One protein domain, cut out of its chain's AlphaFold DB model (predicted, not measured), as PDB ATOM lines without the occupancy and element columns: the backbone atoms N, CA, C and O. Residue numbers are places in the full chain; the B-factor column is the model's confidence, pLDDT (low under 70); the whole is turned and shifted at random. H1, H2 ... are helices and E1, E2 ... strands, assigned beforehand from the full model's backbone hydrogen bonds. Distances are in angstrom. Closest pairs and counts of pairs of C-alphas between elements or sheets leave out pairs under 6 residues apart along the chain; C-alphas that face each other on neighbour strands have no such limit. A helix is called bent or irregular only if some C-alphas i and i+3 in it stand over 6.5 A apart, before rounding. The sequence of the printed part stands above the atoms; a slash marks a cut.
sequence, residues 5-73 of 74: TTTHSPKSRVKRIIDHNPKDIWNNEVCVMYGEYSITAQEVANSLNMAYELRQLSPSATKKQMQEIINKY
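Overview. This is residues 5 to 73 of the 74 residues of an uncharacterized protein of Bacteroidetes bacterium GWF2_42_66 (UniProt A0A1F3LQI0). The model is a loose chain of two hairpins joined end to end: a small two-stranded hairpin, E1 and E2, at one end, and a helical hairpin, H1 and H2, at the other. H1 starts beside the strands, with its residues 41 to 49 near them, and runs away from them, while H2 folds back beside its far end; between E2 and H1 a long loop without a named element, residues 20 to 40, swings out, and its residues 21 to 29 and 34 to 39 stick out free. The 69 printed residues include two named strands and then two named helices, in the order E1, E2, H1, H2; the sheet, order E1 - E2, is antiparallel. The class is mixed, helices and strands, with under half of the residues in named elements. The whole is loose, with a radius of gyration of the C-alphas of 14.8 A, and only just elongated, spanning 45 by 30 by 21 A.

Arrangement. E1, residues 5 to 8, and E2, residues 15 to 19, form a hairpin of antiparallel neighbour strands, with 147 degrees between their directions. The C-alphas of Thr 6 and Ile 17 face each other at 4.6 A. N 7 and O 16 are 2.8 A apart and N 18 and O 5 are 2.8 A apart, both within hydrogen-bond range. The closest C-alphas of E1 and H1, residues 41 to 55, are those of Thr 5 and Ala 45, 5.9 A apart. Those of E2 and H1 are Lys 15 and Ala 41, 6.2 A apart. H1 and H2, residues 63 to 72, form a helical hairpin: they touch, H1 with its residues 50 to 54 alone, and the closest C-alphas are those of Met 50 and Ile 70, 6.4 A apart. Their lines stand at a shallow tilt of 22 degrees, opposite ways. H2 is apart from both E1 and E2. In H1 and H2 every O i to N i+4 pair is within hydrogen-bond range.

Along the chain. E1 begins at C-alpha 5, (10.807, -26.571, 61.712), and is 10.2 A long from first to last C-alpha. E2 is 13.3 A long. H1 begins at C-alpha 41, (11.008, -27.456, 52.681), and is 21.1 A long. H2, 14.4 A long, ends at C-alpha 72, (9.114, -12.051, 59.369). Neither helix is bent.

Size, cuts and confidence. The two C-alphas farthest apart are those of Lys 11 and Ser 60, 46.5 A. The printed part has no cut. The link from E2 to H1, 21 residues, is long; those from E1 to E2 and from H1 to H2 are short. Residues 58 to 64, of which 63 and 64 belong to H2, also stand free. The mean pLDDT of the printed part is 84.8; residues 12 to 13, 27 to 31 and 33 to 36 are under 70.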
ATOM      1  N   THR A   5       9.384 -26.696  62.065       91.69
ATOM      2  CA  THR A   5      10.807 -26.571  61.712       91.69
ATOM      3  C   THR A   5      11.199 -27.584  60.652       91.69
ATOM      4  O   THR A   5      10.565 -28.630  60.505       91.69
ATOM      5  N   THR A   6      12.257 -27.289  59.899       89.19
ATOM      6  CA  THR A   6      12.839 -28.273  58.987       89.19
ATOM      7  C   THR A   6      13.949 -29.052  59.678       89.19
ATOM      8  O   THR A   6      14.720 -28.514  60.470       89.19
ATOM      9  N   THR A   7      14.041 -30.342  59.377       86.12
ATOM     10  CA  THR A   7      15.164 -31.185  59.780       86.12
ATOM     11  C   THR A   7      15.757 -31.858  58.555       86.12
ATOM     12  O   THR A   7      15.052 -32.252  57.616       86.12
ATOM     13  N   HIS A   8      17.080 -31.966  58.547       78.62
ATOM     14  CA  HIS A   8      17.803 -32.701  57.526       78.62
ATOM     15  C   HIS A   8      18.117 -34.101  58.050       78.62
ATOM     16  O   HIS A   8      18.667 -34.250  59.140       78.62
ATOM     17  N   SER A   9      17.770 -35.128  57.278       71.06
ATOM     18  CA  SER A   9      18.232 -36.480  57.566       71.06
ATOM     19  C   SER A   9      19.589 -36.676  56.898       71.06
ATOM     20  O   SER A   9      19.653 -36.617  55.673       71.06
ATOM     21  N   PRO A  10      20.666 -37.000  57.632       70.06
ATOM     22  CA  PRO A  10      21.952 -37.311  57.005       70.06
ATOM     23  C   PRO A  10      21.887 -38.562  56.107       70.06
ATOM     24  O   PRO A  10      22.795 -38.809  55.322       70.06
ATOM     25  N   LYS A  11      20.810 -39.357  56.206       71.19
ATOM     26  CA  LYS A  11      20.585 -40.583  55.426       71.19
ATOM     27  C   LYS A  11      19.654 -40.387  54.223       71.19
ATOM     28  O   LYS A  11      19.425 -41.341  53.489       71.19
ATOM     29  N   SER A  12      19.071 -39.202  54.028       69.38
ATOM     30  CA  SER A  12      18.106 -38.959  52.951       69.38
ATOM     31  C   SER A  12      18.195 -37.534  52.418       69.38
ATOM     32  O   SER A  12      18.266 -36.572  53.176       69.38
ATOM     33  N   ARG A  13      18.103 -37.383  51.092       68.50
ATOM     34  CA  ARG A  13      17.993 -36.063  50.444       68.50
ATOM     35  C   ARG A  13      16.672 -35.354  50.775       68.50
ATOM     36  O   ARG A  13      16.542 -34.159  50.523       68.50
ATOM     37  N   VAL A  14      15.704 -36.072  51.344       70.62
ATOM     38  CA  VAL A  14      14.403 -35.537  51.747       70.62
ATOM     39  C   VAL A  14      14.547 -34.758  53.056       70.62
ATOM     40  O   VAL A  14      14.931 -35.309  54.091       70.62
ATOM     41  N   LYS A  15      14.213 -33.466  53.018       79.00
ATOM     42  CA  LYS A  15      14.036 -32.644  54.222       79.00
ATOM     43  C   LYS A  15      12.663 -32.930  54.826       79.00
ATOM     44  O   LYS A  15      11.682 -33.042  54.095       79.00
ATOM     45  N   ARG A  16      12.593 -33.035  56.152       81.75
ATOM     46  CA  ARG A  16      11.339 -33.275  56.881       81.75
ATOM     47  C   ARG A  16      10.883 -31.984  57.540       81.75
ATOM     48  O   ARG A  16      11.711 -31.277  58.108       81.75
ATOM     49  N   ILE A  17       9.587 -31.710  57.496       86.62
ATOM     50  CA  ILE A  17       8.962 -30.665  58.309       86.62
ATOM     51  C   ILE A  17       8.425 -31.339  59.570       86.62
ATOM     52  O   ILE A  17       7.781 -32.383  59.482       86.62
ATOM     53  N   ILE A  18       8.733 -30.772  60.729       87.44
ATOM     54  CA  ILE A  18       8.300 -31.260  62.037       87.44
ATOM     55  C   ILE A  18       7.299 -30.254  62.598       87.44
ATOM     56  O   ILE A  18       7.657 -29.091  62.764       87.44
ATOM     57  N   ASP A  19       6.068 -30.691  62.873       88.81
ATOM     58  CA  ASP A  19       5.124 -29.949  63.720       88.81
ATOM     59  C   ASP A  19       5.438 -30.286  65.183       88.81
ATOM     60  O   ASP A  19       5.400 -31.452  65.570       88.81
ATOM     61  N   HIS A  20       5.765 -29.276  65.988       88.88
ATOM     62  CA  HIS A  20       6.046 -29.431  67.421       88.88
ATOM     63  C   HIS A  20       4.777 -29.471  68.279       88.88
ATOM     64  O   HIS A  20       4.859 -29.724  69.477       88.88
ATOM     65  N   ASN A  21       3.606 -29.214  67.688       88.69
ATOM     66  CA  ASN A  21       2.316 -29.300  68.368       88.69
ATOM     67  C   ASN A  21       1.254 -30.006  67.496       88.69
ATOM     68  O   ASN A  21       0.237 -29.388  67.134       88.69
ATOM     69  N   PRO A  22       1.488 -31.275  67.108       86.69
ATOM     70  CA  PRO A  22       0.545 -32.034  66.303       86.69
ATOM     71  C   PRO A  22      -0.687 -32.393  67.140       86.69
ATOM     72  O   PRO A  22      -0.571 -32.778  68.301       86.69
ATOM     73  N   LYS A  23      -1.880 -32.279  66.544       83.38
ATOM     74  CA  LYS A  23      -3.112 -32.776  67.182       83.38
ATOM     75  C   LYS A  23      -3.166 -34.303  67.181       83.38
ATOM     76  O   LYS A  23      -3.582 -34.890  68.170       83.38
ATOM     77  N   ASP A  24      -2.691 -34.905  66.096       82.88
ATOM     78  CA  ASP A  24      -2.646 -36.345  65.872       82.88
ATOM     79  C   ASP A  24      -1.260 -36.725  65.336       82.88
ATOM     80  O   ASP A  24      -0.648 -35.963  64.585       82.88
ATOM     81  N   ILE A  25      -0.754 -37.896  65.729       77.62
ATOM     82  CA  ILE A  25       0.542 -38.419  65.276       77.62
ATOM     83  C   ILE A  25       0.305 -39.767  64.613       77.62
ATOM     84  O   ILE A  25      -0.107 -40.722  65.272       77.62
ATOM     85  N   TRP A  26       0.605 -39.865  63.320       72.88
ATOM     86  CA  TRP A  26       0.545 -41.124  62.584       72.88
ATOM     87  C   TRP A  26       1.956 -41.561  62.189       72.88
ATOM     88  O   TRP A  26       2.757 -40.779  61.682       72.88
ATOM     89  N   ASN A  27       2.268 -42.835  62.430       65.94
ATOM     90  CA  ASN A  27       3.642 -43.344  62.365       65.94
ATOM     91  C   ASN A  27       4.275 -43.310  60.957       65.94
ATOM     92  O   ASN A  27       5.495 -43.406  60.863       65.94
ATOM     93  N   ASN A  28       3.486 -43.161  59.881       65.75
ATOM     94  CA  ASN A  28       3.941 -43.360  58.496       65.75
ATOM     95  C   ASN A  28       3.436 -42.314  57.480       65.75
ATOM     96  O   ASN A  28       3.449 -42.584  56.280       65.75
ATOM     97  N   GLU A  29       2.987 -41.134  57.905       64.94
ATOM     98  CA  GLU A  29       2.570 -40.119  56.934       64.94
ATOM     99  C   GLU A  29       3.757 -39.421  56.269       64.94
ATOM    100  O   GLU A  29       4.623 -38.831  56.921       64.94
ATOM    101  N   VAL A  30       3.765 -39.459  54.938       65.94
ATOM    102  CA  VAL A  30       4.651 -38.655  54.100       65.94
ATOM    103  C   VAL A  30       3.772 -37.745  53.255       65.94
ATOM    104  O   VAL A  30       3.052 -38.209  52.377       65.94
ATOM    105  N   CYS A  31       3.851 -36.441  53.505       67.94
ATOM    106  CA  CYS A  31       3.270 -35.445  52.614       67.94
ATOM    107  C   CYS A  31       4.286 -35.118  51.514       67.94
ATOM    108  O   CYS A  31       5.382 -34.631  51.799       67.94
ATOM    109  N   VAL A  32       3.933 -35.406  50.259       71.31
ATOM    110  CA  VAL A  32       4.733 -35.037  49.085       71.31
ATOM    111  C   VAL A  32       4.084 -33.828  48.431       71.31
ATOM    112  O   VAL A  32       2.917 -33.871  48.052       71.31
ATOM    113  N   MET A  33       4.846 -32.746  48.292       67.44
ATOM    114  CA  MET A  33       4.400 -31.544  47.595       67.44
ATOM    115  C   MET A  33       4.985 -31.542  46.187       67.44
ATOM    116  O   MET A  33       6.203 -31.572  46.020       67.44
ATOM    117  N   TYR A  34       4.110 -31.501  45.187       68.31
ATOM    118  CA  TYR A  34       4.485 -31.311  43.791       68.31
ATOM    119  C   TYR A  34       4.309 -29.833  43.442       68.31
ATOM    120  O   TYR A  34       3.258 -29.256  43.715       68.31
ATOM    121  N   GLY A  35       5.331 -29.218  42.856       64.44
ATOM    122  CA  GLY A  35       5.281 -27.836  42.390       64.44
ATOM    123  C   GLY A  35       6.025 -27.697  41.069       64.44
ATOM    124  O   GLY A  35       7.022 -28.381  40.849       64.44
ATOM    125  N   GLU A  36       5.536 -26.820  40.194       69.00
ATOM    126  CA  GLU A  36       6.206 -26.485  38.926       69.00
ATOM    127  C   GLU A  36       7.536 -25.746  39.156       69.00
ATOM    128  O   GLU A  36       8.442 -25.799  38.327       69.00
ATOM    129  N   TYR A  37       7.674 -25.104  40.320       72.69
ATOM    130  CA  TYR A  37       8.877 -24.409  40.769       72.69
ATOM    131  C   TYR A  37       9.578 -25.177  41.894       72.69
ATOM    132  O   TYR A  37       8.958 -25.943  42.634       72.69
ATOM    133  N   SER A  38      10.884 -24.944  42.048       74.94
ATOM    134  CA  SER A  38      11.690 -25.530  43.127       74.94
ATOM    135  C   SER A  38      11.320 -24.921  44.484       74.94
ATOM    136  O   SER A  38      11.991 -24.009  44.952       74.94
ATOM    137  N   ILE A  39      10.255 -25.426  45.109       78.88
ATOM    138  CA  ILE A  39       9.864 -25.065  46.475       78.88
ATOM    139  C   ILE A  39      10.700 -25.882  47.460       78.88
ATOM    140  O   ILE A  39      10.727 -27.115  47.431       78.88
ATOM    141  N   THR A  40      11.383 -25.198  48.366       84.25
ATOM    142  CA  THR A  40      12.165 -25.814  49.431       84.25
ATOM    143  C   THR A  40      11.292 -26.124  50.646       84.25
ATOM    144  O   THR A  40      10.335 -25.422  50.971       84.25
ATOM    145  N   ALA A  41      11.672 -27.151  51.412       85.06
ATOM    146  CA  ALA A  41      11.008 -27.456  52.681       85.06
ATOM    147  C   ALA A  41      11.047 -26.278  53.676       85.06
ATOM    148  O   ALA A  41      10.178 -26.187  54.539       85.06
ATOM    149  N   GLN A  42      12.043 -25.386  53.563       87.62
ATOM    150  CA  GLN A  42      12.153 -24.215  54.433       87.62
ATOM    151  C   GLN A  42      11.099 -23.163  54.092       87.62
ATOM    152  O   GLN A  42      10.461 -22.646  55.002       87.62
ATOM    153  N   GLU A  43      10.860 -22.893  52.809       88.94
ATOM    154  CA  GLU A  43       9.793 -21.977  52.376       88.94
ATOM    155  C   GLU A  43       8.419 -22.480  52.818       88.94
ATOM    156  O   GLU A  43       7.575 -21.702  53.268       88.94
ATOM    157  N   VAL A  44       8.210 -23.796  52.774       88.94
ATOM    158  CA  VAL A  44       6.972 -24.403  53.275       88.94
ATOM    159  C   VAL A  44       6.869 -24.266  54.794       88.94
ATOM    160  O   VAL A  44       5.826 -23.840  55.284       88.94
ATOM    161  N   ALA A  45       7.930 -24.563  55.551       91.12
ATOM    162  CA  ALA A  45       7.928 -24.386  57.006       91.12
ATOM    163  C   ALA A  45       7.655 -22.924  57.407       91.12
ATOM    164  O   ALA A  45       6.817 -22.671  58.274       91.12
ATOM    165  N   ASN A  46       8.279 -21.959  56.723       93.56
ATOM    166  CA  ASN A  46       8.026 -20.530  56.908       93.56
ATOM    167  C   ASN A  46       6.563 -20.175  56.608       93.56
ATOM    168  O   ASN A  46       5.926 -19.491  57.403       93.56
ATOM    169  N   SER A  47       6.001 -20.694  55.513       92.69
ATOM    170  CA  SER A  47       4.598 -20.465  55.141       92.69
ATOM    171  C   SER A  47       3.621 -21.021  56.182       92.69
ATOM    172  O   SER A  47       2.638 -20.362  56.526       92.69
ATOM    173  N   LEU A  48       3.902 -22.207  56.730       92.44
ATOM    174  CA  LEU A  48       3.101 -22.817  57.793       92.44
ATOM    175  C   LEU A  48       3.191 -22.022  59.102       92.44
ATOM    176  O   LEU A  48       2.165 -21.787  59.745       92.44
ATOM    177  N   ASN A  49       4.389 -21.561  59.480       95.62
ATOM    178  CA  ASN A  49       4.579 -20.702  60.652       95.62
ATOM    179  C   ASN A  49       3.865 -19.353  60.489       95.62
ATOM    180  O   ASN A  49       3.144 -18.937  61.394       95.62
ATOM    181  N   MET A  50       3.984 -18.714  59.322       96.19
ATOM    182  CA  MET A  50       3.278 -17.473  59.002       96.19
ATOM    183  C   MET A  50       1.762 -17.655  59.122       96.19
ATOM    184  O   MET A  50       1.098 -16.877  59.804       96.19
ATOM    185  N   ALA A  51       1.207 -18.705  58.508       94.50
ATOM    186  CA  ALA A  51      -0.222 -18.999  58.588       94.50
ATOM    187  C   ALA A  51      -0.685 -19.263  60.030       94.50
ATOM    188  O   ALA A  51      -1.774 -18.840  60.419       94.50
ATOM    189  N   TYR A  52       0.135 -19.945  60.834       94.69
ATOM    190  CA  TYR A  52      -0.148 -20.191  62.246       94.69
ATOM    191  C   TYR A  52      -0.167 -18.899  63.069       94.69
ATOM    192  O   TYR A  52      -1.123 -18.683  63.813       94.69
ATOM    193  N   GLU A  53       0.830 -18.024  62.918       95.50
ATOM    194  CA  GLU A  53       0.884 -16.749  63.646       95.50
ATOM    195  C   GLU A  53      -0.247 -15.803  63.224       95.50
ATOM    196  O   GLU A  53      -0.901 -15.214  64.081       95.50
ATOM    197  N   LEU A  54      -0.564 -15.733  61.925       95.06
ATOM    198  CA  LEU A  54      -1.703 -14.953  61.432       95.06
ATOM    199  C   LEU A  54      -3.037 -15.435  62.020       95.06
ATOM    200  O   LEU A  54      -3.891 -14.615  62.341       95.06
ATOM    201  N   ARG A  55      -3.222 -16.750  62.204       93.88
ATOM    202  CA  ARG A  55      -4.439 -17.320  62.813       93.88
ATOM    203  C   ARG A  55      -4.591 -17.014  64.301       93.88
ATOM    204  O   ARG A  55      -5.703 -17.118  64.809       93.88
ATOM    205  N   GLN A  56      -3.508 -16.684  65.003       93.69
ATOM    206  CA  GLN A  56      -3.568 -16.312  66.420       93.69
ATOM    207  C   GLN A  56      -3.921 -14.844  66.647       93.69
ATOM    208  O   GLN A  56      -4.165 -14.438  67.784       93.69
ATOM    209  N   LEU A  57      -3.930 -14.035  65.589       95.00
ATOM    210  CA  LEU A  57      -4.312 -12.640  65.700       95.00
ATOM    211  C   LEU A  57      -5.778 -12.496  66.126       95.00
ATOM    212  O   LEU A  57      -6.655 -13.250  65.705       95.00
ATOM    213  N   SER A  58      -6.043 -11.466  66.932       94.19
ATOM    214  CA  SER A  58      -7.409 -11.038  67.249       94.19
ATOM    215  C   SER A  58      -8.171 -10.676  65.963       94.19
ATOM    216  O   SER A  58      -7.570 -10.107  65.050       94.19
ATOM    217  N   PRO A  59      -9.503 -10.870  65.906       91.12
ATOM    218  CA  PRO A  59     -10.335 -10.325  64.830       91.12
ATOM    219  C   PRO A  59     -10.194  -8.806  64.642       91.12
ATOM    220  O   PRO A  59     -10.446  -8.292  63.559       91.12
ATOM    221  N   SER A  60      -9.770  -8.082  65.685       95.50
ATOM    222  CA  SER A  60      -9.494  -6.641  65.653       95.50
ATOM    223  C   SER A  60      -8.060  -6.288  65.237       95.50
ATOM    224  O   SER A  60      -7.642  -5.140  65.401       95.50
ATOM    225  N   ALA A  61      -7.262  -7.260  64.783       94.94
ATOM    226  CA  ALA A  61      -5.875  -7.025  64.416       94.94
ATOM    227  C   ALA A  61      -5.761  -6.066  63.229       94.94
ATOM    228  O   ALA A  61      -6.502  -6.128  62.248       94.94
ATOM    229  N   THR A  62      -4.788  -5.170  63.320       96.38
ATOM    230  CA  THR A  62      -4.549  -4.164  62.290       96.38
ATOM    231  C   THR A  62      -3.778  -4.753  61.113       96.38
ATOM    232  O   THR A  62      -2.974  -5.678  61.260       96.38
ATOM    233  N   LYS A  63      -3.927  -4.131  59.937       95.62
ATOM    234  CA  LYS A  63      -3.111  -4.445  58.752       95.62
ATOM    235  C   LYS A  63      -1.608  -4.400  59.055       95.62
ATOM    236  O   LYS A  63      -0.857  -5.210  58.522       95.62
ATOM    237  N   LYS A  64      -1.171  -3.475  59.919       97.06
ATOM    238  CA  LYS A  64       0.237  -3.340  60.313       97.06
ATOM    239  C   LYS A  64       0.747  -4.604  61.016       97.06
ATOM    240  O   LYS A  64       1.774  -5.131  60.612       97.06
ATOM    241  N   GLN A  65      -0.007  -5.126  61.983       95.19
ATOM    242  CA  GLN A  65       0.355  -6.348  62.715       95.19
ATOM    243  C   GLN A  65       0.407  -7.576  61.795       95.19
ATOM    244  O   GLN A  65       1.324  -8.388  61.891       95.19
ATOM    245  N   MET A  66      -0.534  -7.692  60.853       95.56
ATOM    246  CA  MET A  66      -0.499  -8.761  59.843       95.56
ATOM    247  C   MET A  66       0.743  -8.647  58.946       95.56
ATOM    248  O   MET A  66       1.396  -9.648  58.656       95.56
ATOM    249  N   GLN A  67       1.096  -7.427  58.527       96.62
ATOM    250  CA  GLN A  67       2.255  -7.184  57.670       96.62
ATOM    251  C   GLN A  67       3.582  -7.472  58.382       96.62
ATOM    252  O   GLN A  67       4.502  -7.986  57.750       96.62
ATOM    253  N   GLU A  68       3.684  -7.172  59.676       96.81
ATOM    254  CA  GLU A  68       4.855  -7.511  60.497       96.81
ATOM    255  C   GLU A  68       5.100  -9.027  60.514       96.81
ATOM    256  O   GLU A  68       6.232  -9.462  60.304       96.81
ATOM    257  N   ILE A  69       4.039  -9.831  60.655       96.25
ATOM    258  CA  ILE A  69       4.133 -11.297  60.587       96.25
ATOM    259  C   ILE A  69       4.535 -11.764  59.187       96.25
ATOM    260  O   ILE A  69       5.420 -12.602  59.060       96.25
ATOM    261  N   ILE A  70       3.942 -11.213  58.125       94.50
ATOM    262  CA  ILE A  70       4.312 -11.586  56.749       94.50
ATOM    263  C   ILE A  70       5.790 -11.279  56.481       94.50
ATOM    264  O   ILE A  70       6.505 -12.114  55.936       94.50
ATOM    265  N   ASN A  71       6.269 -10.106  56.899       96.00
ATOM    266  CA  ASN A  71       7.655  -9.686  56.688       96.00
ATOM    267  C   ASN A  71       8.667 -10.532  57.472       96.00
ATOM    268  O   ASN A  71       9.815 -10.623  57.059       96.00
ATOM    269  N   LYS A  72       8.261 -11.150  58.584       94.94
ATOM    270  CA  LYS A  72       9.114 -12.051  59.369       94.94
ATOM    271  C   LYS A  72       9.481 -13.337  58.615       94.94
ATOM    272  O   LYS A  72      10.519 -13.922  58.905       94.94
ATOM    273  N   TYR A  73       8.636 -13.781  57.682       93.00
ATOM    274  CA  TYR A  73       8.759 -15.076  56.995       93.00
ATOM    275  C   TYR A  73       9.040 -14.972  55.491       93.00
ATOM    276  O   TYR A  73       9.078 -16.002  54.812       93.00
TER     277      TYR A  73